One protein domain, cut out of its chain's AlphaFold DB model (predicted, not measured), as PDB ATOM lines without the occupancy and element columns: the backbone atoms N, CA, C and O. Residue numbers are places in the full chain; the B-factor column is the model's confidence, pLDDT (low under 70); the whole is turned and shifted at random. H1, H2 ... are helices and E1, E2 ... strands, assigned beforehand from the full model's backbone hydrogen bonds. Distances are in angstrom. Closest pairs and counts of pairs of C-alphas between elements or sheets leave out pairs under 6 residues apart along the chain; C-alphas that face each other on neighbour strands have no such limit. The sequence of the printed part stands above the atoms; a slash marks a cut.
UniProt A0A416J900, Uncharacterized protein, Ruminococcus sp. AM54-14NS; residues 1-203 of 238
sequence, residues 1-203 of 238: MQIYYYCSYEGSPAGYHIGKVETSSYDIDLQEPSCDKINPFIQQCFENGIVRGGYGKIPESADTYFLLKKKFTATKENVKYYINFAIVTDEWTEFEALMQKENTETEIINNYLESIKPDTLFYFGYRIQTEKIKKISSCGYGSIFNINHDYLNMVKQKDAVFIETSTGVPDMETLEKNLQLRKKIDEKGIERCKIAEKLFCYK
ATOM      1  N   MET A   1     -20.848  -9.494 -13.739       91.38
ATOM      2  CA  MET A   1     -21.665 -10.514 -13.051       91.38
ATOM      3  C   MET A   1     -21.620 -11.823 -13.829       91.38
ATOM      4  O   MET A   1     -21.620 -11.811 -15.055       91.38
ATOM      5  N   GLN A   2     -21.592 -12.940 -13.115       93.69
ATOM      6  CA  GLN A   2     -21.616 -14.296 -13.652       93.69
ATOM      7  C   GLN A   2     -22.922 -14.979 -13.276       93.69
ATOM      8  O   GLN A   2     -23.369 -14.868 -12.131       93.69
ATOM      9  N   ILE A   3     -23.502 -15.730 -14.211       94.25
ATOM     10  CA  ILE A   3     -24.678 -16.559 -13.942       94.25
ATOM     11  C   ILE A   3     -24.316 -18.019 -14.174       94.25
ATOM     12  O   ILE A   3     -23.832 -18.402 -15.240       94.25
ATOM     13  N   TYR A   4     -24.566 -18.829 -13.154       94.44
ATOM     14  CA  TYR A   4     -24.375 -20.266 -13.172       94.44
ATOM     15  C   TYR A   4     -25.729 -20.937 -13.368       94.44
ATOM     16  O   TYR A   4     -26.669 -20.689 -12.612       94.44
ATOM     17  N   TYR A   5     -25.797 -21.816 -14.358       90.94
ATOM     18  CA  TYR A   5     -26.945 -22.640 -14.682       90.94
ATOM     19  C   TYR A   5     -26.625 -24.089 -14.351       90.94
ATOM     20  O   TYR A   5     -25.594 -24.628 -14.749       90.94
ATOM     21  N   TYR A   6     -27.544 -24.738 -13.654       87.75
ATOM     22  CA  TYR A   6     -27.584 -26.187 -13.544       87.75
ATOM     23  C   TYR A   6     -29.008 -26.600 -13.885       87.75
ATOM     24  O   TYR A   6     -29.891 -26.654 -13.024       87.75
ATOM     25  N   CYS A   7     -29.234 -26.778 -15.184       86.81
ATOM     26  CA  CYS A   7     -30.541 -27.050 -15.752       86.81
ATOM     27  C   CYS A   7     -30.547 -28.385 -16.493       86.81
ATOM     28  O   CYS A   7     -29.565 -28.757 -17.131       86.81
ATOM     29  N   SER A   8     -31.669 -29.090 -16.397       89.12
ATOM     30  CA  SER A   8     -32.012 -30.234 -17.233       89.12
ATOM     31  C   SER A   8     -33.509 -30.182 -17.533       89.12
ATOM     32  O   SER A   8     -34.265 -29.471 -16.864       89.12
ATOM     33  N   TYR A   9     -33.947 -30.930 -18.534       89.38
ATOM     34  CA  TYR A   9     -35.342 -31.003 -18.939       89.38
ATOM     35  C   TYR A   9     -35.717 -32.432 -19.332       89.38
ATOM     36  O   TYR A   9     -34.856 -33.281 -19.567       89.38
ATOM     37  N   GLU A  10     -37.013 -32.721 -19.350       88.31
ATOM     38  CA  GLU A  10     -37.529 -34.036 -19.723       88.31
ATOM     39  C   GLU A  10     -37.098 -34.416 -21.148       88.31
ATOM     40  O   GLU A  10     -37.333 -33.673 -22.098       88.31
ATOM     41  N   GLY A  11     -36.424 -35.562 -21.288       82.75
ATOM     42  CA  GLY A  11     -35.843 -35.998 -22.562       82.75
ATOM     43  C   GLY A  11     -34.515 -35.324 -22.935       82.75
ATOM     44  O   GLY A  11     -34.052 -35.501 -24.060       82.75
ATOM     45  N   SER A  12     -33.890 -34.567 -22.024       83.12
ATOM     46  CA  SER A  12     -32.567 -33.972 -22.252       83.12
ATOM     47  C   SER A  12     -31.515 -35.049 -22.551       83.12
ATOM     48  O   SER A  12     -31.388 -36.000 -21.774       83.12
ATOM     49  N   PRO A  13     -30.718 -34.899 -23.629       79.44
ATOM     50  CA  PRO A  13     -29.610 -35.807 -23.925       79.44
ATOM     51  C   PRO A  13     -28.428 -35.589 -22.972       79.44
ATOM     52  O   PRO A  13     -27.607 -36.482 -22.779       79.44
ATOM     53  N   ALA A  14     -28.347 -34.395 -22.382       76.56
ATOM     54  CA  ALA A  14     -27.321 -34.007 -21.435       76.56
ATOM     55  C   ALA A  14     -27.801 -34.244 -19.999       76.56
ATOM     56  O   ALA A  14     -28.948 -33.940 -19.643       76.56
ATOM     57  N   GLY A  15     -26.897 -34.778 -19.175       71.00
ATOM     58  CA  GLY A  15     -27.085 -34.878 -17.735       71.00
ATOM     59  C   GLY A  15     -27.018 -33.508 -17.060       71.00
ATOM     60  O   GLY A  15     -27.016 -32.456 -17.698       71.00
ATOM     61  N   TYR A  16     -26.951 -33.509 -15.735       76.00
ATOM     62  CA  TYR A  16     -26.857 -32.260 -15.004       76.00
ATOM     63  C   TYR A  16     -25.408 -31.752 -14.929       76.00
ATOM     64  O   TYR A  16     -24.592 -32.280 -14.172       76.00
ATOM     65  N   HIS A  17     -25.112 -30.690 -15.677       87.56
ATOM     66  CA  HIS A  17     -23.813 -30.016 -15.672       87.56
ATOM     67  C   HIS A  17     -23.955 -28.563 -15.211       87.56
ATOM     68  O   HIS A  17     -24.931 -27.891 -15.545       87.56
ATOM     69  N   ILE A  18     -22.970 -28.075 -14.449       91.31
ATOM     70  CA  ILE A  18     -22.889 -26.661 -14.065       91.31
ATOM     71  C   ILE A  18     -22.240 -25.906 -15.222       91.31
ATOM     72  O   ILE A  18     -21.074 -26.138 -15.539       91.31
ATOM     73  N   GLY A  19     -23.000 -25.020 -15.850       92.50
ATOM     74  CA  GLY A  19     -22.528 -24.125 -16.895       92.50
ATOM     75  C   GLY A  19     -22.519 -22.679 -16.410       92.50
ATOM     76  O   GLY A  19     -23.388 -22.274 -15.641       92.50
ATOM     77  N   LYS A  20     -21.544 -21.891 -16.850       93.06
ATOM     78  CA  LYS A  20     -21.403 -20.470 -16.518       93.06
ATOM     79  C   LYS A  20     -21.495 -19.618 -17.776       93.06
ATOM     80  O   LYS A  20     -20.916 -19.976 -18.799       93.06
ATOM     81  N   VAL A  21     -22.175 -18.480 -17.667       92.19
ATOM     82  CA  VAL A  21     -22.226 -17.424 -18.687       92.19
ATOM     83  C   VAL A  21     -21.914 -16.063 -18.061       92.19
ATOM     84  O   VAL A  21     -22.180 -15.837 -16.876       92.19
ATOM     85  N   GLU A  22     -21.355 -15.159 -18.860       88.81
ATOM     86  CA  GLU A  22     -21.005 -13.798 -18.442       88.81
ATOM     87  C   GLU A  22     -22.093 -12.818 -18.886       88.81
ATOM     88  O   GLU A  22     -22.535 -12.832 -20.038       88.81
ATOM     89  N   THR A  23     -22.513 -11.915 -17.999       84.62
ATOM     90  CA  THR A  23     -23.560 -10.935 -18.338       84.62
ATOM     91  C   THR A  23     -23.077  -9.836 -19.287       84.62
ATOM     92  O   THR A  23     -23.903  -9.130 -19.855       84.62
ATOM     93  N   SER A  24     -21.761  -9.667 -19.449       79.38
ATOM     94  CA  SER A  24     -21.130  -8.622 -20.268       79.38
ATOM     95  C   SER A  24     -20.948  -8.993 -21.744       79.38
ATOM     96  O   SER A  24     -20.570  -8.134 -22.539       79.38
ATOM     97  N   SER A  25     -21.214 -10.243 -22.132       69.75
ATOM     98  CA  SER A  25     -21.026 -10.712 -23.511       69.75
ATOM     99  C   SER A  25     -22.227 -10.332 -24.379       69.75
ATOM    100  O   SER A  25     -23.109 -11.154 -24.605       69.75
ATOM    101  N   TYR A  26     -22.295  -9.074 -24.822       64.12
ATOM    102  CA  TYR A  26     -23.455  -8.533 -25.547       64.12
ATOM    103  C   TYR A  26     -23.457  -8.800 -27.056       64.12
ATOM    104  O   TYR A  26     -24.517  -8.701 -27.666       64.12
ATOM    105  N   ASP A  27     -22.315  -9.167 -27.639       70.19
ATOM    106  CA  ASP A  27     -22.166  -9.337 -29.095       70.19
ATOM    107  C   ASP A  27     -22.564 -10.736 -29.599       70.19
ATOM    108  O   ASP A  27     -22.440 -11.040 -30.784       70.19
ATOM    109  N   ILE A  28     -23.019 -11.614 -28.702       78.31
ATOM    110  CA  ILE A  28     -23.374 -13.000 -29.011       78.31
ATOM    111  C   ILE A  28     -24.861 -13.191 -28.725       78.31
ATOM    112  O   ILE A  28     -25.270 -13.056 -27.577       78.31
ATOM    113  N   ASP A  29     -25.663 -13.577 -29.715       83.75
ATOM    114  CA  ASP A  29     -27.104 -13.817 -29.516       83.75
ATOM    115  C   ASP A  29     -27.380 -15.030 -28.607       83.75
ATOM    116  O   ASP A  29     -28.266 -15.004 -27.745       83.75
ATOM    117  N   LEU A  30     -26.599 -16.099 -28.794       87.94
ATOM    118  CA  LEU A  30     -26.698 -17.360 -28.060       87.94
ATOM    119  C   LEU A  30     -25.355 -17.725 -27.434       87.94
ATOM    120  O   LEU A  30     -24.416 -18.093 -28.134       87.94
ATOM    121  N   GLN A  31     -25.285 -17.666 -26.109       89.75
ATOM    122  CA  GLN A  31     -24.121 -18.091 -25.348       89.75
ATOM    123  C   GLN A  31     -24.172 -19.589 -25.062       89.75
ATOM    124  O   GLN A  31     -25.193 -20.133 -24.629       89.75
ATOM    125  N   GLU A  32     -23.039 -20.249 -25.261       89.69
ATOM    126  CA  GLU A  32     -22.816 -21.599 -24.759       89.69
ATOM    127  C   GLU A  32     -22.333 -21.511 -23.311       89.69
ATOM    128  O   GLU A  32     -21.365 -20.794 -23.036       89.69
ATOM    129  N   PRO A  33     -22.985 -22.211 -22.366       90.88
ATOM    130  CA  PRO A  33     -22.449 -22.308 -21.022       90.88
ATOM    131  C   PRO A  33     -21.053 -22.938 -21.061       90.88
ATOM    132  O   PRO A  33     -20.826 -23.907 -21.780       90.88
ATOM    133  N   SER A  34     -20.125 -22.413 -20.267       90.25
ATOM    134  CA  SER A  34     -18.794 -23.004 -20.092       90.25
ATOM    135  C   SER A  34     -18.695 -23.705 -18.736       90.25
ATOM    136  O   SER A  34     -19.222 -23.215 -17.737       90.25
ATOM    137  N   CYS A  35     -18.008 -24.847 -18.689       89.88
ATOM    138  CA  CYS A  35     -17.605 -25.507 -17.444       89.88
ATOM    139  C   CYS A  35     -16.231 -25.028 -16.937       89.88
ATOM    140  O   CYS A  35     -15.722 -25.537 -15.936       89.88
ATOM    141  N   ASP A  36     -15.625 -24.036 -17.591       87.81
ATOM    142  CA  ASP A  36     -14.301 -23.553 -17.234       87.81
ATOM    143  C   ASP A  36     -14.344 -22.661 -15.997       87.81
ATOM    144  O   ASP A  36     -15.089 -21.671 -15.907       87.81
ATOM    145  N   LYS A  37     -13.444 -22.972 -15.057       87.38
ATOM    146  CA  LYS A  37     -13.195 -22.166 -13.855       87.38
ATOM    147  C   LYS A  37     -14.495 -21.875 -13.091       87.38
ATOM    148  O   LYS A  37     -14.761 -20.727 -12.728       87.38
ATOM    149  N   ILE A  38     -15.327 -22.900 -12.895       91.88
ATOM    150  CA  ILE A  38     -16.482 -22.809 -11.995       91.88
ATOM    151  C   ILE A  38     -15.964 -22.502 -10.590       91.88
ATOM    152  O   ILE A  38     -15.018 -23.136 -10.122       91.88
ATOM    153  N   ASN A  39     -16.567 -21.520  -9.917       92.38
ATOM    154  CA  ASN A  39     -16.192 -21.198  -8.546       92.38
ATOM    155  C   ASN A  39     -16.390 -22.442  -7.643       92.38
ATOM    156  O   ASN A  39     -17.518 -22.943  -7.562       92.38
ATOM    157  N   PRO A  40     -15.347 -22.930  -6.938       92.25
ATOM    158  CA  PRO A  40     -15.433 -24.166  -6.160       92.25
ATOM    159  C   PRO A  40     -16.515 -24.137  -5.078       92.25
ATOM    160  O   PRO A  40     -17.184 -25.139  -4.845       92.25
ATOM    161  N   PHE A  41     -16.735 -22.988  -4.438       93.69
ATOM    162  CA  PHE A  41     -17.777 -22.845  -3.425       93.69
ATOM    163  C   PHE A  41     -19.181 -22.988  -4.036       93.69
ATOM    164  O   PHE A  41     -20.029 -23.694  -3.487       93.69
ATOM    165  N   ILE A  42     -19.416 -22.385  -5.207       95.31
ATOM    166  CA  ILE A  42     -20.686 -22.513  -5.940       95.31
ATOM    167  C   ILE A  42     -20.906 -23.955  -6.406       95.31
ATOM    168  O   ILE A  42     -22.008 -24.485  -6.249       95.31
ATOM    169  N   GLN A  43     -19.858 -24.612  -6.910       94.44
ATOM    170  CA  GLN A  43     -19.909 -26.023  -7.284       94.44
ATOM    171  C   GLN A  43     -20.334 -26.901  -6.102       94.44
ATOM    172  O   GLN A  43     -21.311 -27.645  -6.206       94.44
ATOM    173  N   GLN A  44     -19.687 -26.733  -4.946       94.50
ATOM    174  CA  GLN A  44     -20.028 -27.471  -3.729       94.50
ATOM    175  C   GLN A  44     -21.464 -27.195  -3.267       94.50
ATOM    176  O   GLN A  44     -22.162 -28.111  -2.834       94.50
ATOM    177  N   CYS A  45     -21.965 -25.965  -3.407       95.38
ATOM    178  CA  CYS A  45     -23.366 -25.658  -3.108       95.38
ATOM    179  C   CYS A  45     -24.351 -26.405  -4.027       95.38
ATOM    180  O   CYS A  45     -25.396 -26.880  -3.562       95.38
ATOM    181  N   PHE A  46     -24.050 -26.533  -5.323       94.19
ATOM    182  CA  PHE A  46     -24.890 -27.293  -6.254       94.19
ATOM    183  C   PHE A  46     -24.841 -28.798  -5.989       94.19
ATOM    184  O   PHE A  46     -25.901 -29.423  -5.883       94.19
ATOM    185  N   GLU A  47     -23.649 -29.356  -5.802       92.56
ATOM    186  CA  GLU A  47     -23.432 -30.794  -5.602       92.56
ATOM    187  C   GLU A  47     -23.921 -31.276  -4.227       92.56
ATOM    188  O   GLU A  47     -24.356 -32.418  -4.071       92.56
ATOM    189  N   ASN A  48     -23.951 -30.396  -3.222       93.06
ATOM    190  CA  ASN A  48     -24.417 -30.755  -1.892       93.06
ATOM    191  C   ASN A  48     -25.949 -30.936  -1.843       93.06
ATOM    192  O   ASN A  48     -26.726 -29.979  -1.926       93.06
ATOM    193  N   GLY A  49     -26.404 -32.175  -1.642       91.06
ATOM    194  CA  GLY A  49     -27.827 -32.537  -1.593       91.06
ATOM    195  C   GLY A  49     -28.637 -31.898  -0.454       91.06
ATOM    196  O   GLY A  49     -29.872 -31.842  -0.548       91.06
ATOM    197  N   ILE A  50     -27.974 -31.376   0.584       94.50
ATOM    198  CA  ILE A  50     -28.594 -30.698   1.733       94.50
ATOM    199  C   ILE A  50     -28.893 -29.236   1.399       94.50
ATOM    200  O   ILE A  50     -29.951 -28.734   1.778       94.50
ATOM    201  N   VAL A  51     -28.015 -28.560   0.656       96.75
ATOM    202  CA  VAL A  51     -28.188 -27.144   0.294       96.75
ATOM    203  C   VAL A  51     -29.409 -26.973  -0.621       96.75
ATOM    204  O   VAL A  51     -29.617 -27.732  -1.578       96.75
ATOM    205  N   ARG A  52     -30.247 -25.981  -0.308       96.00
ATOM    206  CA  ARG A  52     -31.420 -25.552  -1.091       96.00
ATOM    207  C   ARG A  52     -31.278 -24.134  -1.617       96.00
ATOM    208  O   ARG A  52     -31.761 -23.844  -2.705       96.00
ATOM    209  N   GLY A  53     -30.560 -23.298  -0.891       96.56
ATOM    210  CA  GLY A  53     -30.244 -21.952  -1.311       96.56
ATOM    211  C   GLY A  53     -29.177 -21.350  -0.422       96.56
ATOM    212  O   GLY A  53     -28.732 -21.962   0.552       96.56
ATOM    213  N   GLY A  54     -28.767 -20.145  -0.759       96.81
ATOM    214  CA  GLY A  54     -27.877 -19.364   0.070       96.81
ATOM    215  C   GLY A  54     -27.544 -18.037  -0.575       96.81
ATOM    216  O   GLY A  54     -27.759 -17.848  -1.770       96.81
ATOM    217  N   TYR A  55     -27.028 -17.124   0.229       97.62
ATOM    218  CA  TYR A  55     -26.565 -15.826  -0.230       97.62
ATOM    219  C   TYR A  55     -25.516 -15.265   0.725       97.62
ATOM    220  O   TYR A  55     -25.447 -15.659   1.891       97.62
ATOM    221  N   GLY A  56     -24.715 -14.319   0.251       96.44
ATOM    222  CA  GLY A  56     -23.743 -13.605   1.073       96.44
ATOM    223  C   GLY A  56     -22.388 -13.482   0.395       96.44
ATOM    224  O   GLY A  56     -22.293 -13.533  -0.829       96.44
ATOM    225  N   LYS A  57     -21.329 -13.313   1.188       94.94
ATOM    226  CA  LYS A  57     -19.960 -13.176   0.671       94.94
ATOM    227  C   LYS A  57     -19.296 -14.541   0.511       94.94
ATOM    228  O   LYS A  57     -19.216 -15.298   1.471       94.94
ATOM    229  N   ILE A  58     -18.789 -14.866  -0.675       93.00
ATOM    230  CA  ILE A  58     -18.087 -16.134  -0.902       93.00
ATOM    231  C   ILE A  58     -16.891 -16.234   0.062       93.00
ATOM    232  O   ILE A  58     -16.063 -15.316   0.122       93.00
ATOM    233  N   PRO A  59     -16.756 -17.338   0.817       85.69
ATOM    234  CA  PRO A  59     -15.605 -17.535   1.685       85.69
ATOM    235  C   PRO A  59     -14.289 -17.461   0.901       85.69
ATOM    236  O   PRO A  59     -14.155 -18.089  -0.137       85.69
ATOM    237  N   GLU A  60     -13.307 -16.726   1.438       76.69
ATOM    238  CA  GLU A  60     -11.927 -16.647   0.896       76.69
ATOM    239  C   GLU A  60     -11.781 -15.800  -0.371       76.69
ATOM    240  O   GLU A  60     -10.656 -15.569  -0.807       76.69
ATOM    241  N   SER A  61     -12.876 -15.236  -0.887       77.69
ATOM    242  CA  SER A  61     -12.792 -14.162  -1.869       77.69
ATOM    243  C   SER A  61     -12.650 -12.792  -1.198       77.69
ATOM    244  O   SER A  61     -13.237 -12.549  -0.137       77.69
ATOM    245  N   ALA A  62     -11.867 -11.907  -1.825       71.12
ATOM    246  CA  ALA A  62     -11.644 -10.547  -1.356       71.12
ATOM    247  C   ALA A  62     -12.965  -9.773  -1.293       71.12
ATOM    248  O   ALA A  62     -13.249  -9.255  -0.220       71.12
ATOM    249  N   ASP A  63     -13.807  -9.822  -2.339       86.00
ATOM    250  CA  ASP A  63     -15.091  -9.094  -2.424       86.00
ATOM    251  C   ASP A  63     -16.133  -9.753  -3.349       86.00
ATOM    252  O   ASP A  63     -16.994  -9.092  -3.913       86.00
ATOM    253  N   THR A  64     -16.107 -11.080  -3.489       94.88
ATOM    254  CA  THR A  64     -17.126 -11.773  -4.293       94.88
ATOM    255  C   THR A  64     -18.362 -12.115  -3.464       94.88
ATOM    256  O   THR A  64     -18.268 -12.762  -2.418       94.88
ATOM    257  N   TYR A  65     -19.534 -11.766  -3.977       97.06
ATOM    258  CA  TYR A  65     -20.846 -12.057  -3.416       97.06
ATOM    259  C   TYR A  65     -21.601 -13.051  -4.287       97.06
ATOM    260  O   TYR A  65     -21.381 -13.147  -5.496       97.06
ATOM    261  N   PHE A  66     -22.513 -13.790  -3.670       97.50
ATOM    262  CA  PHE A  66     -23.347 -14.743  -4.376       97.50
ATOM    263  C   PHE A  66     -24.775 -14.759  -3.851       97.50
ATOM    264  O   PHE A  66     -25.039 -14.478  -2.681       97.50
ATOM    265  N   LEU A  67     -25.678 -15.196  -4.718       97.19
ATOM    266  CA  LEU A  67     -26.956 -15.786  -4.352       97.19
ATOM    267  C   LEU A  67     -27.134 -17.079  -5.145       97.19
ATOM    268  O   LEU A  67     -26.655 -17.201  -6.270       97.19
ATOM    269  N   LEU A  68     -27.795 -18.063  -4.553       96.62
ATOM    270  CA  LEU A  68     -28.006 -19.377  -5.145       96.62
ATOM    271  C   LEU A  68     -29.329 -19.947  -4.666       96.62
ATOM    272  O   LEU A  68     -29.662 -19.866  -3.482       96.62
ATOM    273  N   LYS A  69     -30.061 -20.587  -5.573       95.56
ATOM    274  CA  LYS A  69     -31.291 -21.304  -5.242       95.56
ATOM    275  C   LYS A  69     -31.433 -22.551  -6.113       95.56
ATOM    276  O   LYS A  69     -31.010 -22.586  -7.270       95.56
ATOM    277  N   LYS A  70     -31.978 -23.611  -5.520       94.88
ATOM    278  CA  LYS A  70     -32.078 -24.948  -6.110       94.88
ATOM    279  C   LYS A  70     -33.510 -25.465  -6.054       94.88
ATOM    280  O   LYS A  70     -34.279 -25.102  -5.170       94.88
ATOM    281  N   LYS A  71     -33.766 -26.455  -6.907       90.75
ATOM    282  CA  LYS A  71     -34.979 -27.265  -7.015       90.75
ATOM    283  C   LYS A  71     -36.194 -26.510  -7.531       90.75
ATOM    284  O   LYS A  71     -37.314 -26.847  -7.156       90.75
ATOM    285  N   PHE A  72     -35.985 -25.554  -8.428       90.81
ATOM    286  CA  PHE A  72     -37.099 -25.010  -9.182       90.81
ATOM    287  C   PHE A  72     -37.532 -25.962 -10.281       90.81
ATOM    288  O   PHE A  72     -36.723 -26.686 -10.867       90.81
ATOM    289  N   THR A  73     -38.831 -25.952 -10.547       91.75
ATOM    290  CA  THR A  73     -39.428 -26.693 -11.649       91.75
ATOM    291  C   THR A  73     -40.380 -25.794 -12.406       91.75
ATOM    292  O   THR A  73     -41.170 -25.088 -11.786       91.75
ATOM    293  N   ALA A  74     -40.334 -25.864 -13.728       92.31
ATOM    294  CA  ALA A  74     -41.229 -25.122 -14.602       92.31
ATOM    295  C   ALA A  74     -41.646 -25.988 -15.786       92.31
ATOM    296  O   ALA A  74     -40.944 -26.937 -16.131       92.31
ATOM    297  N   THR A  75     -42.759 -25.645 -16.426       91.50
ATOM    298  CA  THR A  75     -43.208 -26.314 -17.649       91.50
ATOM    299  C   THR A  75     -43.314 -25.285 -18.761       91.50
ATOM    300  O   THR A  75     -43.973 -24.262 -18.594       91.50
ATOM    301  N   LYS A  76     -42.688 -25.566 -19.905       89.31
ATOM    302  CA  LYS A  76     -42.800 -24.774 -21.135       89.31
ATOM    303  C   LYS A  76     -42.972 -25.729 -22.301       89.31
ATOM    304  O   LYS A  76     -42.231 -26.698 -22.399       89.31
ATOM    305  N   GLU A  77     -43.967 -25.462 -23.145       88.44
ATOM    306  CA  GLU A  77     -44.248 -26.270 -24.342       88.44
ATOM    307  C   GLU A  77     -44.406 -27.772 -24.022       88.44
ATOM    308  O   GLU A  77     -43.904 -28.634 -24.732       88.44
ATOM    309  N   ASN A  78     -45.102 -28.088 -22.921       88.38
ATOM    310  CA  ASN A  78     -45.300 -29.448 -22.387       88.38
ATOM    311  C   ASN A  78     -44.020 -30.192 -21.965       88.38
ATOM    312  O   ASN A  78     -44.086 -31.378 -21.658       88.38
ATOM    313  N   VAL A  79     -42.879 -29.506 -21.883       89.38
ATOM    314  CA  VAL A  79     -41.624 -30.057 -21.368       89.38
ATOM    315  C   VAL A  79     -41.390 -29.537 -19.955       89.38
ATOM    316  O   VAL A  79     -41.478 -28.330 -19.700       89.38
ATOM    317  N   LYS A  80     -41.083 -30.446 -19.026       92.94
ATOM    318  CA  LYS A  80     -40.716 -30.098 -17.653       92.94
ATOM    319  C   LYS A  80     -39.227 -29.774 -17.553       92.94
ATOM    320  O   LYS A  80     -38.385 -30.570 -17.956       92.94
ATOM    321  N   TYR A  81     -38.920 -28.634 -16.952       92.69
ATOM    322  CA  TYR A  81     -37.576 -28.137 -16.688       92.69
ATOM    323  C   TYR A  81     -37.274 -28.201 -15.195       92.69
ATOM    324  O   TYR A  81     -38.133 -27.914 -14.358       92.69
ATOM    325  N   TYR A  82     -36.031 -28.534 -14.876       92.25
ATOM    326  CA  TYR A  82     -35.461 -28.536 -13.536       92.25
ATOM    327  C   TYR A  82     -34.357 -27.492 -13.508       92.25
ATOM    328  O   TYR A  82     -33.400 -27.585 -14.275       92.25
ATOM    329  N   ILE A  83     -34.503 -26.481 -12.657       91.75
ATOM    330  CA  ILE A  83     -33.651 -25.294 -12.670       91.75
ATOM    331  C   ILE A  83     -33.025 -25.125 -11.288       91.75
ATOM    332  O   ILE A  83     -33.713 -24.984 -10.274       91.75
ATOM    333  N   ASN A  84     -31.696 -25.097 -11.258       93.88
ATOM    334  CA  ASN A  84     -30.944 -24.469 -10.186       93.88
ATOM    335  C   ASN A  84     -30.098 -23.352 -10.794       93.88
ATOM    336  O   ASN A  84     -29.583 -23.497 -11.908       93.88
ATOM    337  N   PHE A  85     -29.913 -22.274 -10.047       94.44
ATOM    338  CA  PHE A  85     -29.105 -21.154 -10.500       94.44
ATOM    339  C   PHE A  85     -28.272 -20.558  -9.377       94.44
ATOM    340  O   PHE A  85     -28.592 -20.699  -8.192       94.44
ATOM    341  N   ALA A  86     -27.218 -19.856  -9.774       96.38
ATOM    342  CA  ALA A  86     -26.494 -18.945  -8.910       96.38
ATOM    343  C   ALA A  86     -26.102 -17.692  -9.684       96.38
ATOM    344  O   ALA A  86     -25.808 -17.757 -10.876       96.38
ATOM    345  N   ILE A  87     -26.066 -16.564  -8.989       96.44
ATOM    346  CA  ILE A  87     -25.520 -15.313  -9.499       96.44
ATOM    347  C   ILE A  87     -24.333 -14.951  -8.625       96.44
ATOM    348  O   ILE A  87     -24.421 -15.027  -7.400       96.44
ATOM    349  N   VAL A  88     -23.234 -14.572  -9.267       96.38
ATOM    350  CA  VAL A  88     -21.995 -14.157  -8.614       96.38
ATOM    351  C   VAL A  88     -21.586 -12.786  -9.142       96.38
ATOM    352  O   VAL A  88     -21.611 -12.538 -10.349       96.38
ATOM    353  N   THR A  89     -21.214 -11.889  -8.240       95.69
ATOM    354  CA  THR A  89     -20.705 -10.559  -8.582       95.69
ATOM    355  C   THR A  89     -19.611 -10.146  -7.610       95.69
ATOM    356  O   THR A  89     -19.636 -10.549  -6.450       95.69
ATOM    357  N   ASP A  90     -18.664  -9.347  -8.087       95.19
ATOM    358  CA  ASP A  90     -17.606  -8.750  -7.269       95.19
ATOM    359  C   ASP A  90     -17.988  -7.342  -6.771       95.19
ATOM    360  O   ASP A  90     -17.214  -6.685  -6.082       95.19
ATOM    361  N   GLU A  91     -19.201  -6.876  -7.093       94.81
ATOM    362  CA  GLU A  91     -19.693  -5.543  -6.751       94.81
ATOM    363  C   GLU A  91     -20.786  -5.614  -5.679       94.81
ATOM    364  O   GLU A  91     -21.866  -6.181  -5.885       94.81
ATOM    365  N   TRP A  92     -20.541  -4.975  -4.528       95.25
ATOM    366  CA  TRP A  92     -21.525  -4.903  -3.441       95.25
ATOM    367  C   TRP A  92     -22.839  -4.259  -3.898       95.25
ATOM    368  O   TRP A  92     -23.910  -4.725  -3.525       95.25
ATOM    369  N   THR A  93     -22.769  -3.195  -4.696       95.00
ATOM    370  CA  THR A  93     -23.949  -2.450  -5.161       95.00
ATOM    371  C   THR A  93     -24.837  -3.292  -6.076       95.00
ATOM    372  O   THR A  93     -26.059  -3.228  -5.956       95.00
ATOM    373  N   GLU A  94     -24.245  -4.126  -6.938       94.88
ATOM    374  CA  GLU A  94     -24.991  -5.089  -7.753       94.88
ATOM    375  C   GLU A  94     -25.676  -6.132  -6.867       94.88
ATOM    376  O   GLU A  94     -26.874  -6.373  -7.004       94.88
ATOM    377  N   PHE A  95     -24.935  -6.724  -5.926       96.12
ATOM    378  CA  PHE A  95     -25.486  -7.708  -4.996       96.12
ATOM    379  C   PHE A  95     -26.624  -7.124  -4.149       96.12
ATOM    380  O   PHE A  95     -27.691  -7.724  -4.038       96.12
ATOM    381  N   GLU A  96     -26.429  -5.939  -3.578       95.75
ATOM    382  CA  GLU A  96     -27.425  -5.246  -2.765       95.75
ATOM    383  C   GLU A  96     -28.705  -4.964  -3.563       95.75
ATOM    384  O   GLU A  96     -29.800  -5.261  -3.082       95.75
ATOM    385  N   ALA A  97     -28.582  -4.491  -4.807       94.50
ATOM    386  CA  ALA A  97     -29.726  -4.236  -5.679       94.50
ATOM    387  C   ALA A  97     -30.529  -5.513  -5.989       94.50
ATOM    388  O   ALA A  97     -31.763  -5.494  -5.938       94.50
ATOM    389  N   LEU A  98     -29.842  -6.633  -6.254       95.38
ATOM    390  CA  LEU A  98     -30.486  -7.935  -6.463       95.38
ATOM    391  C   LEU A  98     -31.269  -8.387  -5.227       95.38
ATOM    392  O   LEU A  98     -32.304  -9.025  -5.366       95.38
ATOM    393  N   MET A  99     -30.794  -8.075  -4.023       95.62
ATOM    394  CA  MET A  99     -31.385  -8.579  -2.781       95.62
ATOM    395  C   MET A  99     -32.482  -7.679  -2.202       95.62
ATOM    396  O   MET A  99     -33.297  -8.163  -1.421       95.62
ATOM    397  N   GLN A 100     -32.515  -6.394  -2.564       91.25
ATOM    398  CA  GLN A 100     -33.513  -5.430  -2.076       91.25
ATOM    399  C   GLN A 100     -34.780  -5.364  -2.933       91.25
ATOM    400  O   GLN A 100     -35.849  -5.030  -2.426       91.25
ATOM    401  N   LYS A 101     -34.681  -5.654  -4.233       86.62
ATOM    402  CA  LYS A 101     -35.851  -5.703  -5.111       86.62
ATOM    403  C   LYS A 101     -36.614  -7.013  -4.888       86.62
ATOM    404  O   LYS A 101     -36.016  -8.063  -4.641       86.62
ATOM    405  N   GLU A 102     -37.932  -6.964  -5.037       90.50
ATOM    406  CA  GLU A 102     -38.804  -8.129  -4.889       90.50
ATOM    407  C   GLU A 102     -39.487  -8.449  -6.220       90.50
ATOM    408  O   GLU A 102     -40.338  -7.702  -6.698       90.50
ATOM    409  N   ASN A 103     -39.102  -9.568  -6.825       94.25
ATOM    410  CA  ASN A 103     -39.871 -10.237  -7.866       94.25
ATOM    411  C   ASN A 103     -40.476 -11.519  -7.301       94.25
ATOM    412  O   ASN A 103     -39.979 -12.072  -6.322       94.25
ATOM    413  N   THR A 104     -41.555 -12.017  -7.895       91.38
ATOM    414  CA  THR A 104     -42.109 -13.308  -7.463       91.38
ATOM    415  C   THR A 104     -41.199 -14.458  -7.894       91.38
ATOM    416  O   THR A 104     -40.478 -14.368  -8.890       91.38
ATOM    417  N   GLU A 105     -41.253 -15.578  -7.170       90.56
ATOM    418  CA  GLU A 105     -40.537 -16.796  -7.565       90.56
ATOM    419  C   GLU A 105     -40.900 -17.219  -9.000       90.56
ATOM    420  O   GLU A 105     -40.017 -17.522  -9.800       90.56
ATOM    421  N   THR A 106     -42.185 -17.136  -9.360       91.00
ATOM    422  CA  THR A 106     -42.685 -17.421 -10.711       91.00
ATOM    423  C   THR A 106     -42.061 -16.513 -11.771       91.00
ATOM    424  O   THR A 106     -41.634 -17.004 -12.813       91.00
ATOM    425  N   GLU A 107     -41.973 -15.202 -11.527       92.56
ATOM    426  CA  GLU A 107     -41.330 -14.257 -12.456       92.56
ATOM    427  C   GLU A 107     -39.856 -14.599 -12.679       92.56
ATOM    428  O   GLU A 107     -39.382 -14.614 -13.815       92.56
ATOM    429  N   ILE A 108     -39.135 -14.907 -11.601       92.50
ATOM    430  CA  ILE A 108     -37.717 -15.264 -11.658       92.50
ATOM    431  C   ILE A 108     -37.539 -16.548 -12.468       92.50
ATOM    432  O   ILE A 108     -36.771 -16.562 -13.429       92.50
ATOM    433  N   ILE A 109     -38.287 -17.602 -12.137       91.94
ATOM    434  CA  ILE A 109     -38.251 -18.882 -12.854       91.94
ATOM    435  C   ILE A 109     -38.568 -18.686 -14.340       91.94
ATOM    436  O   ILE A 109     -37.857 -19.231 -15.183       91.94
ATOM    437  N   ASN A 110     -39.582 -17.885 -14.671       91.75
ATOM    438  CA  ASN A 110     -39.942 -17.600 -16.058       91.75
ATOM    439  C   ASN A 110     -38.813 -16.881 -16.803       91.75
ATOM    440  O   ASN A 110     -38.524 -17.244 -17.938       91.75
ATOM    441  N   ASN A 111     -38.114 -15.936 -16.170       92.31
ATOM    442  CA  ASN A 111     -36.959 -15.276 -16.786       92.31
ATOM    443  C   ASN A 111     -35.806 -16.256 -17.068       92.31
ATOM    444  O   ASN A 111     -35.196 -16.179 -18.135       92.31
ATOM    445  N   TYR A 112     -35.535 -17.203 -16.161       92.12
ATOM    446  CA  TYR A 112     -34.574 -18.290 -16.411       92.12
ATOM    447  C   TYR A 112     -35.042 -19.226 -17.533       92.12
ATOM    448  O   TYR A 112     -34.254 -19.632 -18.379       92.12
ATOM    449  N   LEU A 113     -36.329 -19.560 -17.576       91.62
ATOM    450  CA  LEU A 113     -36.891 -20.453 -18.588       91.62
ATOM    451  C   LEU A 113     -36.962 -19.808 -19.982       91.62
ATOM    452  O   LEU A 113     -36.817 -20.489 -20.998       91.62
ATOM    453  N   GLU A 114     -37.175 -18.495 -20.052       91.94
ATOM    454  CA  GLU A 114     -37.087 -17.718 -21.289       91.94
ATOM    455  C   GLU A 114     -35.654 -17.643 -21.817       91.94
ATOM    456  O   GLU A 114     -35.473 -17.613 -23.034       91.94
ATOM    457  N   SER A 115     -34.644 -17.632 -20.938       92.00
ATOM    458  CA  SER A 115     -33.245 -17.585 -21.366       92.00
ATOM    459  C   SER A 115     -32.748 -18.915 -21.931       92.00
ATOM    460  O   SER A 115     -31.825 -18.914 -22.738       92.00
ATOM    461  N   ILE A 116     -33.369 -20.039 -21.574       91.25
ATOM    462  CA  ILE A 116     -32.961 -21.367 -22.036       91.25
ATOM    463  C   ILE A 116     -33.548 -21.657 -23.424       91.25
ATOM    464  O   ILE A 116     -34.766 -21.672 -23.629       91.25
ATOM    465  N   LYS A 117     -32.662 -21.951 -24.378       91.25
ATOM    466  CA  LYS A 117     -32.998 -22.481 -25.702       91.25
ATOM    467  C   LYS A 117     -32.477 -23.919 -25.809       91.25
ATOM    468  O   LYS A 117     -31.261 -24.084 -25.907       91.25
ATOM    469  N   PRO A 118     -33.349 -24.944 -25.785       89.44
ATOM    470  CA  PRO A 118     -32.934 -26.328 -25.993       89.44
ATOM    471  C   PRO A 118     -32.166 -26.489 -27.306       89.44
ATOM    472  O   PRO A 118     -32.564 -25.941 -28.336       89.44
ATOM    473  N   ASP A 119     -31.063 -27.224 -27.251       89.38
ATOM    474  CA  ASP A 119     -30.204 -27.503 -28.396       89.38
ATOM    475  C   ASP A 119     -29.445 -28.812 -28.140       89.38
ATOM    476  O   ASP A 119     -28.426 -28.852 -27.446       89.38
ATOM    477  N   THR A 120     -29.992 -29.913 -28.656       86.19
ATOM    478  CA  THR A 120     -29.534 -31.281 -28.362       86.19
ATOM    479  C   THR A 120     -28.171 -31.616 -28.960       86.19
ATOM    480  O   THR A 120     -27.595 -32.645 -28.612       86.19
ATOM    481  N   LEU A 121     -27.648 -30.762 -29.843       86.62
ATOM    482  CA  LEU A 121     -26.328 -30.919 -30.446       86.62
ATOM    483  C   LEU A 121     -25.200 -30.408 -29.535       86.62
ATOM    484  O   LEU A 121     -24.036 -30.712 -29.789       86.62
ATOM    485  N   PHE A 122     -25.526 -29.653 -28.479       84.69
ATOM    486  CA  PHE A 122     -24.545 -29.088 -27.550       84.69
ATOM    487  C   PHE A 122     -24.365 -29.934 -26.299       84.69
ATOM    488  O   PHE A 122     -25.288 -30.593 -25.827       84.69
ATOM    489  N   TYR A 123     -23.172 -29.830 -25.709       86.88
ATOM    490  CA  TYR A 123     -22.783 -30.563 -24.502       86.88
ATOM    491  C   TYR A 123     -23.781 -30.406 -23.342       86.88
ATOM    492  O   TYR A 123     -24.084 -31.370 -22.649       86.88
ATOM    493  N   PHE A 124     -24.322 -29.200 -23.151       87.56
ATOM    494  CA  PHE A 124     -25.299 -28.915 -22.096       87.56
ATOM    495  C   PHE A 124     -26.744 -29.276 -22.479       87.56
ATOM    496  O   PHE A 124     -27.624 -29.213 -21.627       87.56
ATOM    497  N   GLY A 125     -27.017 -29.628 -23.741       89.31
ATOM    498  CA  GLY A 125     -28.373 -29.822 -24.267       89.31
ATOM    499  C   GLY A 125     -29.173 -28.521 -24.424       89.31
ATOM    500  O   GLY A 125     -30.348 -28.552 -24.784       89.31
ATOM    501  N   TYR A 126     -28.570 -27.364 -24.148       90.44
ATOM    502  CA  TYR A 126     -29.177 -26.048 -24.316       90.44
ATOM    503  C   TYR A 126     -28.120 -24.958 -24.509       90.44
ATOM    504  O   TYR A 126     -26.947 -25.114 -24.163       90.44
ATOM    505  N   ARG A 127     -28.581 -23.818 -25.019       92.00
ATOM    506  CA  ARG A 127     -27.864 -22.542 -25.101       92.00
ATOM    507  C   ARG A 127     -28.639 -21.460 -24.356       92.00
ATOM    508  O   ARG A 127     -29.835 -21.612 -24.098       92.00
ATOM    509  N   ILE A 128     -27.966 -20.365 -24.020       91.50
ATOM    510  CA  ILE A 128     -28.555 -19.240 -23.292       91.50
ATOM    511  C   ILE A 128     -28.757 -18.047 -24.226       91.50
ATOM    512  O   ILE A 128     -27.820 -17.588 -24.871       91.50
ATOM    513  N   GLN A 129     -29.976 -17.515 -24.270       91.38
ATOM    514  CA  GLN A 129     -30.310 -16.282 -24.976       91.38
ATOM    515  C   GLN A 129     -29.755 -15.074 -24.218       91.38
ATOM    516  O   GLN A 129     -30.257 -14.711 -23.148       91.38
ATOM    517  N   THR A 130     -28.745 -14.418 -24.786       86.31
ATOM    518  CA  THR A 130     -28.036 -13.296 -24.151       86.31
ATOM    519  C   THR A 130     -28.960 -12.140 -23.798       86.31
ATOM    520  O   THR A 130     -28.872 -11.580 -22.706       86.31
ATOM    521  N   GLU A 131     -29.903 -11.802 -24.677       84.25
ATOM    522  CA  GLU A 131     -30.864 -10.724 -24.425       84.25
ATOM    523  C   GLU A 131     -31.722 -10.964 -23.169       84.25
ATOM    524  O   GLU A 131     -32.115 -10.011 -22.491       84.25
ATOM    525  N   LYS A 132     -31.975 -12.231 -22.810       88.50
ATOM    526  CA  LYS A 132     -32.775 -12.608 -21.637       88.50
ATOM    527  C   LYS A 132     -31.953 -12.619 -20.351       88.50
ATOM    528  O   LYS A 132     -32.521 -12.408 -19.280       88.50
ATOM    529  N   ILE A 133     -30.628 -12.769 -20.435       84.75
ATOM    530  CA  ILE A 133     -29.719 -12.696 -19.276       84.75
ATOM    531  C   ILE A 133     -29.877 -11.355 -18.542       84.75
ATOM    532  O   ILE A 133     -29.901 -11.333 -17.314       84.75
ATOM    533  N   LYS A 134     -30.082 -10.250 -19.275       82.12
ATOM    534  CA  LYS A 134     -30.307  -8.916 -18.686       82.12
ATOM    535  C   LYS A 134     -31.525  -8.863 -17.763       82.12
ATOM    536  O   LYS A 134     -31.520  -8.133 -16.771       82.12
ATOM    537  N   LYS A 135     -32.579  -9.629 -18.069       87.81
ATOM    538  CA  LYS A 135     -33.754  -9.724 -17.192       87.81
ATOM    539  C   LYS A 135     -33.375 -10.406 -15.882       87.81
ATOM    540  O   LYS A 135     -33.714  -9.907 -14.819       87.81
ATOM    541  N   ILE A 136     -32.607 -11.490 -15.955       90.00
ATOM    542  CA  ILE A 136     -32.155 -12.255 -14.786       90.00
ATOM    543  C   ILE A 136     -31.252 -11.404 -13.883       90.00
ATOM    544  O   ILE A 136     -31.438 -11.406 -12.665       90.00
ATOM    545  N   SER A 137     -30.324 -10.641 -14.469       88.12
ATOM    546  CA  SER A 137     -29.402  -9.760 -13.736       88.12
ATOM    547  C   SER A 137     -30.053  -8.482 -13.193       88.12
ATOM    548  O   SER A 137     -29.410  -7.738 -12.463       88.12
ATOM    549  N   SER A 138     -31.310  -8.200 -13.550       88.19
ATOM    550  CA  SER A 138     -32.092  -7.058 -13.046       88.19
ATOM    551  C   SER A 138     -33.323  -7.474 -12.226       88.19
ATOM    552  O   SER A 138     -34.110  -6.618 -11.793       88.19
ATOM    553  N   CYS A 139     -33.498  -8.780 -12.004       91.38
ATOM    554  CA  CYS A 139     -34.507  -9.328 -11.103       91.38
ATOM    555  C   CYS A 139     -34.147  -9.064  -9.643       91.38
ATOM    556  O   CYS A 139     -32.980  -9.060  -9.260       91.38
ATOM    557  N   GLY A 140     -35.180  -8.892  -8.828       93.56
ATOM    558  CA  GLY A 140     -35.081  -8.823  -7.384       93.56
ATOM    559  C   GLY A 140     -35.357 -10.165  -6.720       93.56
ATOM    560  O   GLY A 140     -36.433 -10.725  -6.888       93.56
ATOM    561  N   TYR A 141     -34.412 -10.664  -5.940       95.12
ATOM    562  CA  TYR A 141     -34.437 -11.971  -5.286       95.12
ATOM    563  C   TYR A 141     -34.790 -11.890  -3.794       95.12
ATOM    564  O   TYR A 141     -34.804 -12.922  -3.120       95.12
ATOM    565  N   GLY A 142     -35.089 -10.696  -3.264       91.88
ATOM    566  CA  GLY A 142     -35.344 -10.480  -1.836       91.88
ATOM    567  C   GLY A 142     -36.451 -11.373  -1.269       91.88
ATOM    568  O   GLY A 142     -36.294 -11.948  -0.191       91.88
ATOM    569  N   SER A 143     -37.513 -11.582  -2.048       88.88
ATOM    570  CA  SER A 143     -38.661 -12.437  -1.718       88.88
ATOM    571  C   SER A 143     -38.289 -13.920  -1.550       88.88
ATOM    572  O   SER A 143     -38.746 -14.570  -0.614       88.88
ATOM    573  N   ILE A 144     -37.410 -14.462  -2.405       90.19
ATOM    574  CA  ILE A 144     -36.991 -15.878  -2.387       90.19
ATOM    575  C   ILE A 144     -36.158 -16.203  -1.138       90.19
ATOM    576  O   ILE A 144     -36.111 -17.356  -0.687       90.19
ATOM    577  N   PHE A 145     -35.483 -15.193  -0.588       90.62
ATOM    578  CA  PHE A 145     -34.584 -15.330   0.554       90.62
ATOM    579  C   PHE A 145     -35.119 -14.696   1.844       90.62
ATOM    580  O   PHE A 145     -34.440 -14.782   2.869       90.62
ATOM    581  N   ASN A 146     -36.326 -14.113   1.818       85.75
ATOM    582  CA  ASN A 146     -36.937 -13.375   2.930       85.75
ATOM    583  C   ASN A 146     -35.967 -12.349   3.541       85.75
ATOM    584  O   ASN A 146     -35.679 -12.369   4.743       85.75
ATOM    585  N   ILE A 147     -35.392 -11.506   2.683       87.50
ATOM    586  CA  ILE A 147     -34.353 -10.554   3.075       87.50
ATOM    587  C   ILE A 147     -34.917  -9.443   3.947       87.50
ATOM    588  O   ILE A 147     -35.981  -8.892   3.693       87.50
ATOM    589  N   ASN A 148     -34.142  -9.081   4.967       86.31
ATOM    590  CA  ASN A 148     -34.331  -7.860   5.727       86.31
ATOM    591  C   ASN A 148     -33.016  -7.070   5.801       86.31
ATOM    592  O   ASN A 148     -31.936  -7.561   5.443       86.31
ATOM    593  N   HIS A 149     -33.117  -5.834   6.284       86.94
ATOM    594  CA  HIS A 149     -31.984  -4.917   6.369       86.94
ATOM    595  C   HIS A 149     -30.855  -5.446   7.276       86.94
ATOM    596  O   HIS A 149     -29.673  -5.223   7.000       86.94
ATOM    597  N   ASP A 150     -31.183  -6.183   8.340       91.44
ATOM    598  CA  ASP A 150     -30.187  -6.712   9.275       91.44
ATOM    599  C   ASP A 150     -29.319  -7.795   8.633       91.44
ATOM    600  O   ASP A 150     -28.103  -7.824   8.841       91.44
ATOM    601  N   TYR A 151     -29.901  -8.659   7.801       93.44
ATOM    602  CA  TYR A 151     -29.152  -9.712   7.118       93.44
ATOM    603  C   TYR A 151     -28.179  -9.136   6.091       93.44
ATOM    604  O   TYR A 151     -27.020  -9.550   6.061       93.44
ATOM    605  N   LEU A 152     -28.592  -8.127   5.318       94.25
ATOM    606  CA  LEU A 152     -27.689  -7.431   4.395       94.25
ATOM    607  C   LEU A 152     -26.561  -6.709   5.137       94.25
ATOM    608  O   LEU A 152     -25.400  -6.822   4.741       94.25
ATOM    609  N   ASN A 153     -26.865  -6.058   6.264       93.56
ATOM    610  CA  ASN A 153     -25.840  -5.465   7.126       93.56
ATOM    611  C   ASN A 153     -24.833  -6.512   7.614       93.56
ATOM    612  O   ASN A 153     -23.632  -6.247   7.644       93.56
ATOM    613  N   MET A 154     -25.293  -7.714   7.970       93.38
ATOM    614  CA  MET A 154     -24.403  -8.808   8.356       93.38
ATOM    615  C   MET A 154     -23.514  -9.268   7.198       93.38
ATOM    616  O   MET A 154     -22.330  -9.511   7.432       93.38
ATOM    617  N   VAL A 155     -24.034  -9.359   5.969       94.44
ATOM    618  CA  VAL A 155     -23.204  -9.675   4.792       94.44
ATOM    619  C   VAL A 155     -22.122  -8.612   4.616       94.44
ATOM    620  O   VAL A 155     -20.947  -8.957   4.526       94.44
ATOM    621  N   LYS A 156     -22.498  -7.328   4.652       92.50
ATOM    622  CA  LYS A 156     -21.588  -6.200   4.419       92.50
ATOM    623  C   LYS A 156     -20.513  -6.044   5.494       92.50
ATOM    624  O   LYS A 156     -19.359  -5.786   5.183       92.50
ATOM    625  N   GLN A 157     -20.897  -6.146   6.767       90.50
ATOM    626  CA  GLN A 157     -20.024  -5.796   7.894       90.50
ATOM    627  C   GLN A 157     -19.305  -6.996   8.506       90.50
ATOM    628  O   GLN A 157     -18.291  -6.831   9.183       90.50
ATOM    629  N   LYS A 158     -19.858  -8.202   8.344       90.69
ATOM    630  CA  LYS A 158     -19.354  -9.420   8.991       90.69
ATOM    631  C   LYS A 158     -19.036 -10.525   7.994       90.69
ATOM    632  O   LYS A 158     -18.845 -11.662   8.422       90.69
ATOM    633  N   ASP A 159     -18.984 -10.205   6.701       91.50
ATOM    634  CA  ASP A 159     -18.765 -11.163   5.615       91.50
ATOM    635  C   ASP A 159     -19.668 -12.394   5.761       91.50
ATOM    636  O   ASP A 159     -19.221 -13.539   5.671       91.50
ATOM    637  N   ALA A 160     -20.934 -12.152   6.113       93.56
ATOM    638  CA  ALA A 160     -21.851 -13.228   6.427       93.56
ATOM    639  C   ALA A 160     -22.229 -14.040   5.182       93.56
ATOM    640  O   ALA A 160     -22.389 -13.508   4.080       93.56
ATOM    641  N   VAL A 161     -22.435 -15.333   5.409       95.19
ATOM    642  CA  VAL A 161     -22.975 -16.308   4.467       95.19
ATOM    643  C   VAL A 161     -24.199 -16.942   5.092       95.19
ATOM    644  O   VAL A 161     -24.137 -17.470   6.200       95.19
ATOM    645  N   PHE A 162     -25.304 -16.921   4.371       96.62
ATOM    646  CA  PHE A 162     -26.544 -17.574   4.743       96.62
ATOM    647  C   PHE A 162     -26.722 -18.810   3.871       96.62
ATOM    648  O   PHE A 162     -26.609 -18.731   2.651       96.62
ATOM    649  N   ILE A 163     -26.989 -19.953   4.496       97.00
ATOM    650  CA  ILE A 163     -27.209 -21.238   3.835       97.00
ATOM    651  C   ILE A 163     -28.569 -21.773   4.266       97.00
ATOM    652  O   ILE A 163     -28.823 -22.004   5.451       97.00
ATOM    653  N   GLU A 164     -29.431 -21.986   3.282       96.88
ATOM    654  CA  GLU A 164     -30.714 -22.652   3.438       96.88
ATOM    655  C   GLU A 164     -30.554 -24.149   3.157       96.88
ATOM    656  O   GLU A 164     -30.017 -24.564   2.121       96.88
ATOM    657  N   THR A 165     -31.045 -24.977   4.071       97.19
ATOM    658  CA  THR A 165     -30.909 -26.432   4.036       97.19
ATOM    659  C   THR A 165     -32.252 -27.124   3.825       97.19
ATOM    660  O   THR A 165     -33.328 -26.582   4.050       97.19
ATOM    661  N   SER A 166     -32.220 -28.382   3.392       94.94
ATOM    662  CA  SER A 166     -33.434 -29.176   3.182       94.94
ATOM    663  C   SER A 166     -34.089 -29.677   4.466       94.94
ATOM    664  O   SER A 166     -35.259 -30.049   4.454       94.94
ATOM    665  N   THR A 167     -33.324 -29.719   5.553       94.38
ATOM    666  CA  THR A 167     -33.722 -30.192   6.882       94.38
ATOM    667  C   THR A 167     -33.219 -29.214   7.936       94.38
ATOM    668  O   THR A 167     -32.190 -28.570   7.726       94.38
ATOM    669  N   GLY A 168     -33.932 -29.100   9.057       94.25
ATOM    670  CA  GLY A 168     -33.545 -28.218  10.158       94.25
ATOM    671  C   GLY A 168     -32.498 -28.783  11.119       94.25
ATOM    672  O   GLY A 168     -32.038 -28.070  12.020       94.25
ATOM    673  N   VAL A 169     -32.117 -30.047  10.916       94.50
ATOM    674  CA  VAL A 169     -31.069 -30.769  11.654       94.50
ATOM    675  C   VAL A 169     -30.075 -31.439  10.691       94.50
ATOM    676  O   VAL A 169     -29.949 -32.663  10.683       94.50
ATOM    677  N   PRO A 170     -29.407 -30.682   9.801       93.88
ATOM    678  CA  PRO A 170     -28.428 -31.285   8.908       93.88
ATOM    679  C   PRO A 170     -27.169 -31.700   9.677       93.88
ATOM    680  O   PRO A 170     -26.855 -31.126  10.720       93.88
ATOM    681  N   ASP A 171     -26.432 -32.676   9.142       93.75
ATOM    682  CA  ASP A 171     -25.068 -32.956   9.595       93.75
ATOM    683  C   ASP A 171     -24.188 -31.744   9.267       93.75
ATOM    684  O   ASP A 171     -23.747 -31.542   8.129       93.75
ATOM    685  N   MET A 172     -23.993 -30.902  10.279       91.62
ATOM    686  CA  MET A 172     -23.286 -29.639  10.132       91.62
ATOM    687  C   MET A 172     -21.801 -29.839   9.874       91.62
ATOM    688  O   MET A 172     -21.218 -29.051   9.140       91.62
ATOM    689  N   GLU A 173     -21.196 -30.888  10.426       89.88
ATOM    690  CA  GLU A 173     -19.771 -31.142  10.240       89.88
ATOM    691  C   GLU A 173     -19.477 -31.469   8.773       89.88
ATOM    692  O   GLU A 173     -18.574 -30.887   8.162       89.88
ATOM    693  N   THR A 174     -20.291 -32.348   8.184       90.75
ATOM    694  CA  THR A 174     -20.199 -32.687   6.762       90.75
ATOM    695  C   THR A 174     -20.545 -31.488   5.880       90.75
ATOM    696  O   THR A 174     -19.836 -31.213   4.909       90.75
ATOM    697  N   LEU A 175     -21.596 -30.729   6.215       92.69
ATOM    698  CA  LEU A 175     -21.989 -29.532   5.466       92.69
ATOM    699  C   LEU A 175     -20.868 -28.484   5.438       92.69
ATOM    700  O   LEU A 175     -20.485 -28.016   4.369       92.69
ATOM    701  N   GLU A 176     -20.324 -28.134   6.601       91.50
ATOM    702  CA  GLU A 176     -19.283 -27.117   6.758       91.50
ATOM    703  C   GLU A 176     -17.963 -27.548   6.114       91.50
ATOM    704  O   GLU A 176     -17.250 -26.711   5.556       91.50
ATOM    705  N   LYS A 177     -17.639 -28.847   6.148       88.94
ATOM    706  CA  LYS A 177     -16.483 -29.407   5.443       88.94
ATOM    707  C   LYS A 177     -16.644 -29.286   3.927       88.94
ATOM    708  O   LYS A 177     -15.735 -28.784   3.271       88.94
ATOM    709  N   ASN A 178     -17.790 -29.695   3.382       90.19
ATOM    710  CA  ASN A 178     -18.042 -29.662   1.937       90.19
ATOM    711  C   ASN A 178     -18.061 -28.227   1.395       90.19
ATOM    712  O   ASN A 178     -17.515 -27.957   0.333       90.19
ATOM    713  N   LEU A 179     -18.629 -27.288   2.156       90.44
ATOM    714  CA  LEU A 179     -18.650 -25.868   1.799       90.44
ATOM    715  C   LEU A 179     -17.340 -25.129   2.123       90.44
ATOM    716  O   LEU A 179     -17.279 -23.915   1.953       90.44
ATOM    717  N   GLN A 180     -16.311 -25.834   2.609       84.94
ATOM    718  CA  GLN A 180     -15.012 -25.270   2.998       84.94
ATOM    719  C   GLN A 180     -15.114 -24.157   4.063       84.94
ATOM    720  O   GLN A 180     -14.238 -23.310   4.207       84.94
ATOM    721  N   LEU A 181     -16.179 -24.178   4.867       82.75
ATOM    722  CA  LEU A 181     -16.409 -23.240   5.968       82.75
ATOM    723  C   LEU A 181     -15.650 -23.657   7.234       82.75
ATOM    724  O   LEU A 181     -15.266 -22.809   8.041       82.75
ATOM    725  N   ARG A 182     -15.408 -24.964   7.395       67.81
ATOM    726  CA  ARG A 182     -14.865 -25.567   8.621       67.81
ATOM    727  C   ARG A 182     -13.485 -25.038   9.010       67.81
ATOM    728  O   ARG A 182     -13.276 -24.711  10.173       67.81
ATOM    729  N   LYS A 183     -12.586 -24.844   8.038       63.41
ATOM    730  CA  LYS A 183     -11.236 -24.314   8.294       63.41
ATOM    731  C   LYS A 183     -11.278 -22.966   9.036       63.41
ATOM    732  O   LYS A 183     -10.502 -22.739   9.954       63.41
ATOM    733  N   LYS A 184     -12.266 -22.115   8.733       61.56
ATOM    734  CA  LYS A 184     -12.461 -20.809   9.392       61.56
ATOM    735  C   LYS A 184     -13.165 -20.875  10.746       61.56
ATOM    736  O   LYS A 184     -13.008 -19.959  11.559       61.56
ATOM    737  N   ILE A 185     -13.968 -21.913  10.974       59.28
ATOM    738  CA  ILE A 185     -14.606 -22.167  12.271       59.28
ATOM    739  C   ILE A 185     -13.532 -22.613  13.270       59.28
ATOM    740  O   ILE A 185     -13.447 -22.062  14.371       59.28
ATOM    741  N   ASP A 186     -12.655 -23.521  12.840       59.69
ATOM    742  CA  ASP A 186     -11.572 -24.076  13.655       59.69
ATOM    743  C   ASP A 186     -10.476 -23.025  13.949       59.69
ATOM    744  O   ASP A 186      -9.985 -22.930  15.074       59.69
ATOM    745  N   GLU A 187     -10.180 -22.131  12.996       65.25
ATOM    746  CA  GLU A 187      -9.234 -21.005  13.148       65.25
ATOM    747  C   GLU A 187      -9.817 -19.788  13.920       65.25
ATOM    748  O   GLU A 187      -9.221 -18.713  13.967       65.25
ATOM    749  N   LYS A 188     -10.974 -19.947  14.586       59.97
ATOM    750  CA  LYS A 188     -11.697 -18.948  15.413       59.97
ATOM    751  C   LYS A 188     -12.227 -17.701  14.685       59.97
ATOM    752  O   LYS A 188     -12.818 -16.850  15.350       59.97
ATOM    753  N   GLY A 189     -12.084 -17.584  13.366       73.81
ATOM    754  CA  GLY A 189     -12.458 -16.385  12.605       73.81
ATOM    755  C   GLY A 189     -13.950 -16.248  12.286       73.81
ATOM    756  O   GLY A 189     -14.418 -15.128  12.083       73.81
ATOM    757  N   ILE A 190     -14.707 -17.351  12.261       84.69
ATOM    758  CA  ILE A 190     -16.140 -17.381  11.918       84.69
ATOM    759  C   ILE A 190     -16.954 -18.060  13.029       84.69
ATOM    760  O   ILE A 190     -16.489 -18.987  13.690       84.69
ATOM    761  N   GLU A 191     -18.176 -17.584  13.255       87.88
ATOM    762  CA  GLU A 191     -19.184 -18.232  14.092       87.88
ATOM    763  C   GLU A 191     -20.420 -18.622  13.285       87.88
ATOM    764  O   GLU A 191     -20.800 -17.949  12.324       87.88
ATOM    765  N   ARG A 192     -21.058 -19.711  13.719       91.38
ATOM    766  CA  ARG A 192     -22.326 -20.191  13.182       91.38
ATOM    767  C   ARG A 192     -23.486 -19.726  14.057       91.38
ATOM    768  O   ARG A 192     -23.465 -19.912  15.271       91.38
ATOM    769  N   CYS A 193     -24.545 -19.229  13.432       91.38
ATOM    770  CA  CYS A 193     -25.819 -18.907  14.065       91.38
ATOM    771  C   CYS A 193     -26.959 -19.625  13.331       91.38
ATOM    772  O   CYS A 193     -26.994 -19.643  12.103       91.38
ATOM    773  N   LYS A 194     -27.921 -20.186  14.066       93.81
ATOM    774  CA  LYS A 194     -29.182 -20.659  13.478       93.81
ATOM    775  C   LYS A 194     -30.160 -19.484  13.446       93.81
ATOM    776  O   LYS A 194     -30.438 -18.912  14.494       93.81
ATOM    777  N   ILE A 195     -30.621 -19.108  12.256       94.12
ATOM    778  CA  ILE A 195     -31.523 -17.965  12.039       94.12
ATOM    779  C   ILE A 195     -32.979 -18.430  12.018       94.12
ATOM    780  O   ILE A 195     -33.838 -17.831  12.651       94.12
ATOM    781  N   ALA A 196     -33.242 -19.534  11.321       92.75
ATOM    782  CA  ALA A 196     -34.545 -20.186  11.274       92.75
ATOM    783  C   ALA A 196     -34.360 -21.706  11.284       92.75
ATOM    784  O   ALA A 196     -33.229 -22.196  11.291       92.75
ATOM    785  N   GLU A 197     -35.460 -22.466  11.263       93.88
ATOM    786  CA  GLU A 197     -35.419 -23.932  11.292       93.88
ATOM    787  C   GLU A 197     -34.406 -24.493  10.283       93.88
ATOM    788  O   GLU A 197     -33.571 -25.306  10.669       93.88
ATOM    789  N   LYS A 198     -34.435 -23.983   9.045       95.81
ATOM    790  CA  LYS A 198     -33.633 -24.430   7.895       95.81
ATOM    791  C   LYS A 198     -32.651 -23.374   7.373       95.81
ATOM    792  O   LYS A 198     -32.132 -23.528   6.275       95.81
ATOM    793  N   LEU A 199     -32.420 -22.293   8.119       96.19
ATOM    794  CA  LEU A 199     -31.547 -21.194   7.697       96.19
ATOM    795  C   LEU A 199     -30.418 -21.005   8.704       96.19
ATOM    796  O   LEU A 199     -30.655 -20.688   9.873       96.19
ATOM    797  N   PHE A 200     -29.189 -21.162   8.228       95.81
ATOM    798  CA  PHE A 200     -27.974 -21.026   9.020       95.81
ATOM    799  C   PHE A 200     -27.142 -19.865   8.492       95.81
ATOM    800  O   PHE A 200     -27.009 -19.685   7.287       95.81
ATOM    801  N   CYS A 201     -26.573 -19.085   9.400       94.44
ATOM    802  CA  CYS A 201     -25.674 -17.984   9.102       94.44
ATOM    803  C   CYS A 201     -24.270 -18.325   9.601       94.44
ATOM    804  O   CYS A 201     -24.103 -18.796  10.725       94.44
ATOM    805  N   TYR A 202     -23.268 -18.042   8.782       93.50
ATOM    806  CA  TYR A 202     -21.854 -18.091   9.117       93.50
ATOM    807  C   TYR A 202     -21.311 -16.682   8.963       93.50
ATOM    808  O   TYR A 202     -21.434 -16.099   7.893       93.50
ATOM    809  N   LYS A 203     -20.742 -16.104  10.014       91.06
ATOM    810  CA  LYS A 203     -20.264 -14.717   9.991       91.06
ATOM    811  C   LYS A 203     -18.947 -14.582  10.725       91.06
ATOM    812  O   LYS A 203     -18.684 -15.336  11.660       91.06
TER     813      LYS A 203
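AT A GLANCE: This is residues 1 to 203 of the 238 residues of an uncharacterized protein of Ruminococcus sp. AM54-14NS (UniProt A0A416J900). A long, twisted sheet of eight strands runs through the domain, with H2, H3 and H6 over one face and H1 over the other. The small hairpin of E6 and E7 is at one end of the domain, by H3, and H8 is at the other, by E9. The sheet's order is E2 E1 E5 E4 E3 E8 E10 E9, antiparallel throughout. The 203 printed residues include eight named helices and ten named strands, in the order E1 E2 H1 E3 E4 E5 H2 H3 E6 E7 H4 H5 H6 E8 H7 H8 E9 E10, a mixed class. The whole is compact, with a radius of gyration of the C-alphas of 16.6 A, and spans 49 by 32 by 29 A.

IN THESE COORDINATES: Find C-alpha 2 at (-21.616, -14.296, -13.652), where E1, residues 2 to 9, begins its 22.3 A. E2 is residues 19 to 22, E3 51 to 57, E8 161 to 165 and E9 190 to 196. E4, residues 65 to 76, covers 30.9 A and bends by 66 degrees at residue 71; E5, residues 79 to 89, covers 31.3 A. E10, residues 199 to 203, ends at (-20.264, -14.717, 9.991). E6 is residues 116 to 118 and E7 126 to 129. The helices are H1, 40 to 47; H2, 92 to 100; H3, 105 to 115, 15.6 A long; H4, 130 to 136; H5, 142 to 145; H6, 149 to 158; H7, 172 to 178; and H8, 182 to 186.

HOW THE PARTS SIT: Look first at E3, E4 and E5, a meander, each strand the antiparallel neighbour of the one before: N 54 and O 68 are 2.9 A apart, N 72 and O 83 3.0 A. E8, H7 H8 and E9 form a split strand-helix-strand unit, two strands running the same way with E10 between them, its crossover right-handed. The sheet is the inner one of three layers, helices being on both faces: H3 is across E4 at 83 degrees on the local plane, at a height over the sheet of 8.5 A, and H1 is on the opposite face at 8.7 A. H2 and H6 are on the same face as H3. H3 and H4 touch, C-alphas 115 and 132 being closest at 5.0 A, at a shallow tilt of 9 degrees, opposite ways. H2 and H5 only just touch, with 3 pairs of C-alphas within 8 A, the closest 99 and 142 at 4.5 A. H7 and H8 touch only at the corner, and only just, with 3 such pairs, the closest 176 and 182 at 5.0 A. H4, H5, H7 and H8 only graze the sheet. In the hairpin of E6 and E7, N 127 and O 117 are 2.8 A apart. In H1, H2, H3, H6, H7 and H8 every O i to N i+4 pair is within hydrogen-bond range; H4 has 1 of 3, with 3 of 4 O i to N i+3 pairs, and H5 is too short for such a pair.

THE WHOLE: The two C-alphas farthest apart, Glu 77 and Lys 188, are 51.9 A apart. The printed part has no cut; its long link is E2 to H1, 17 residues, in which residues 30 to 31 pair antiparallel with 128 to 129 of E7. Mean pLDDT of the printed part is 89.5; residues 25 to 26 and 182 to 188 are under 70.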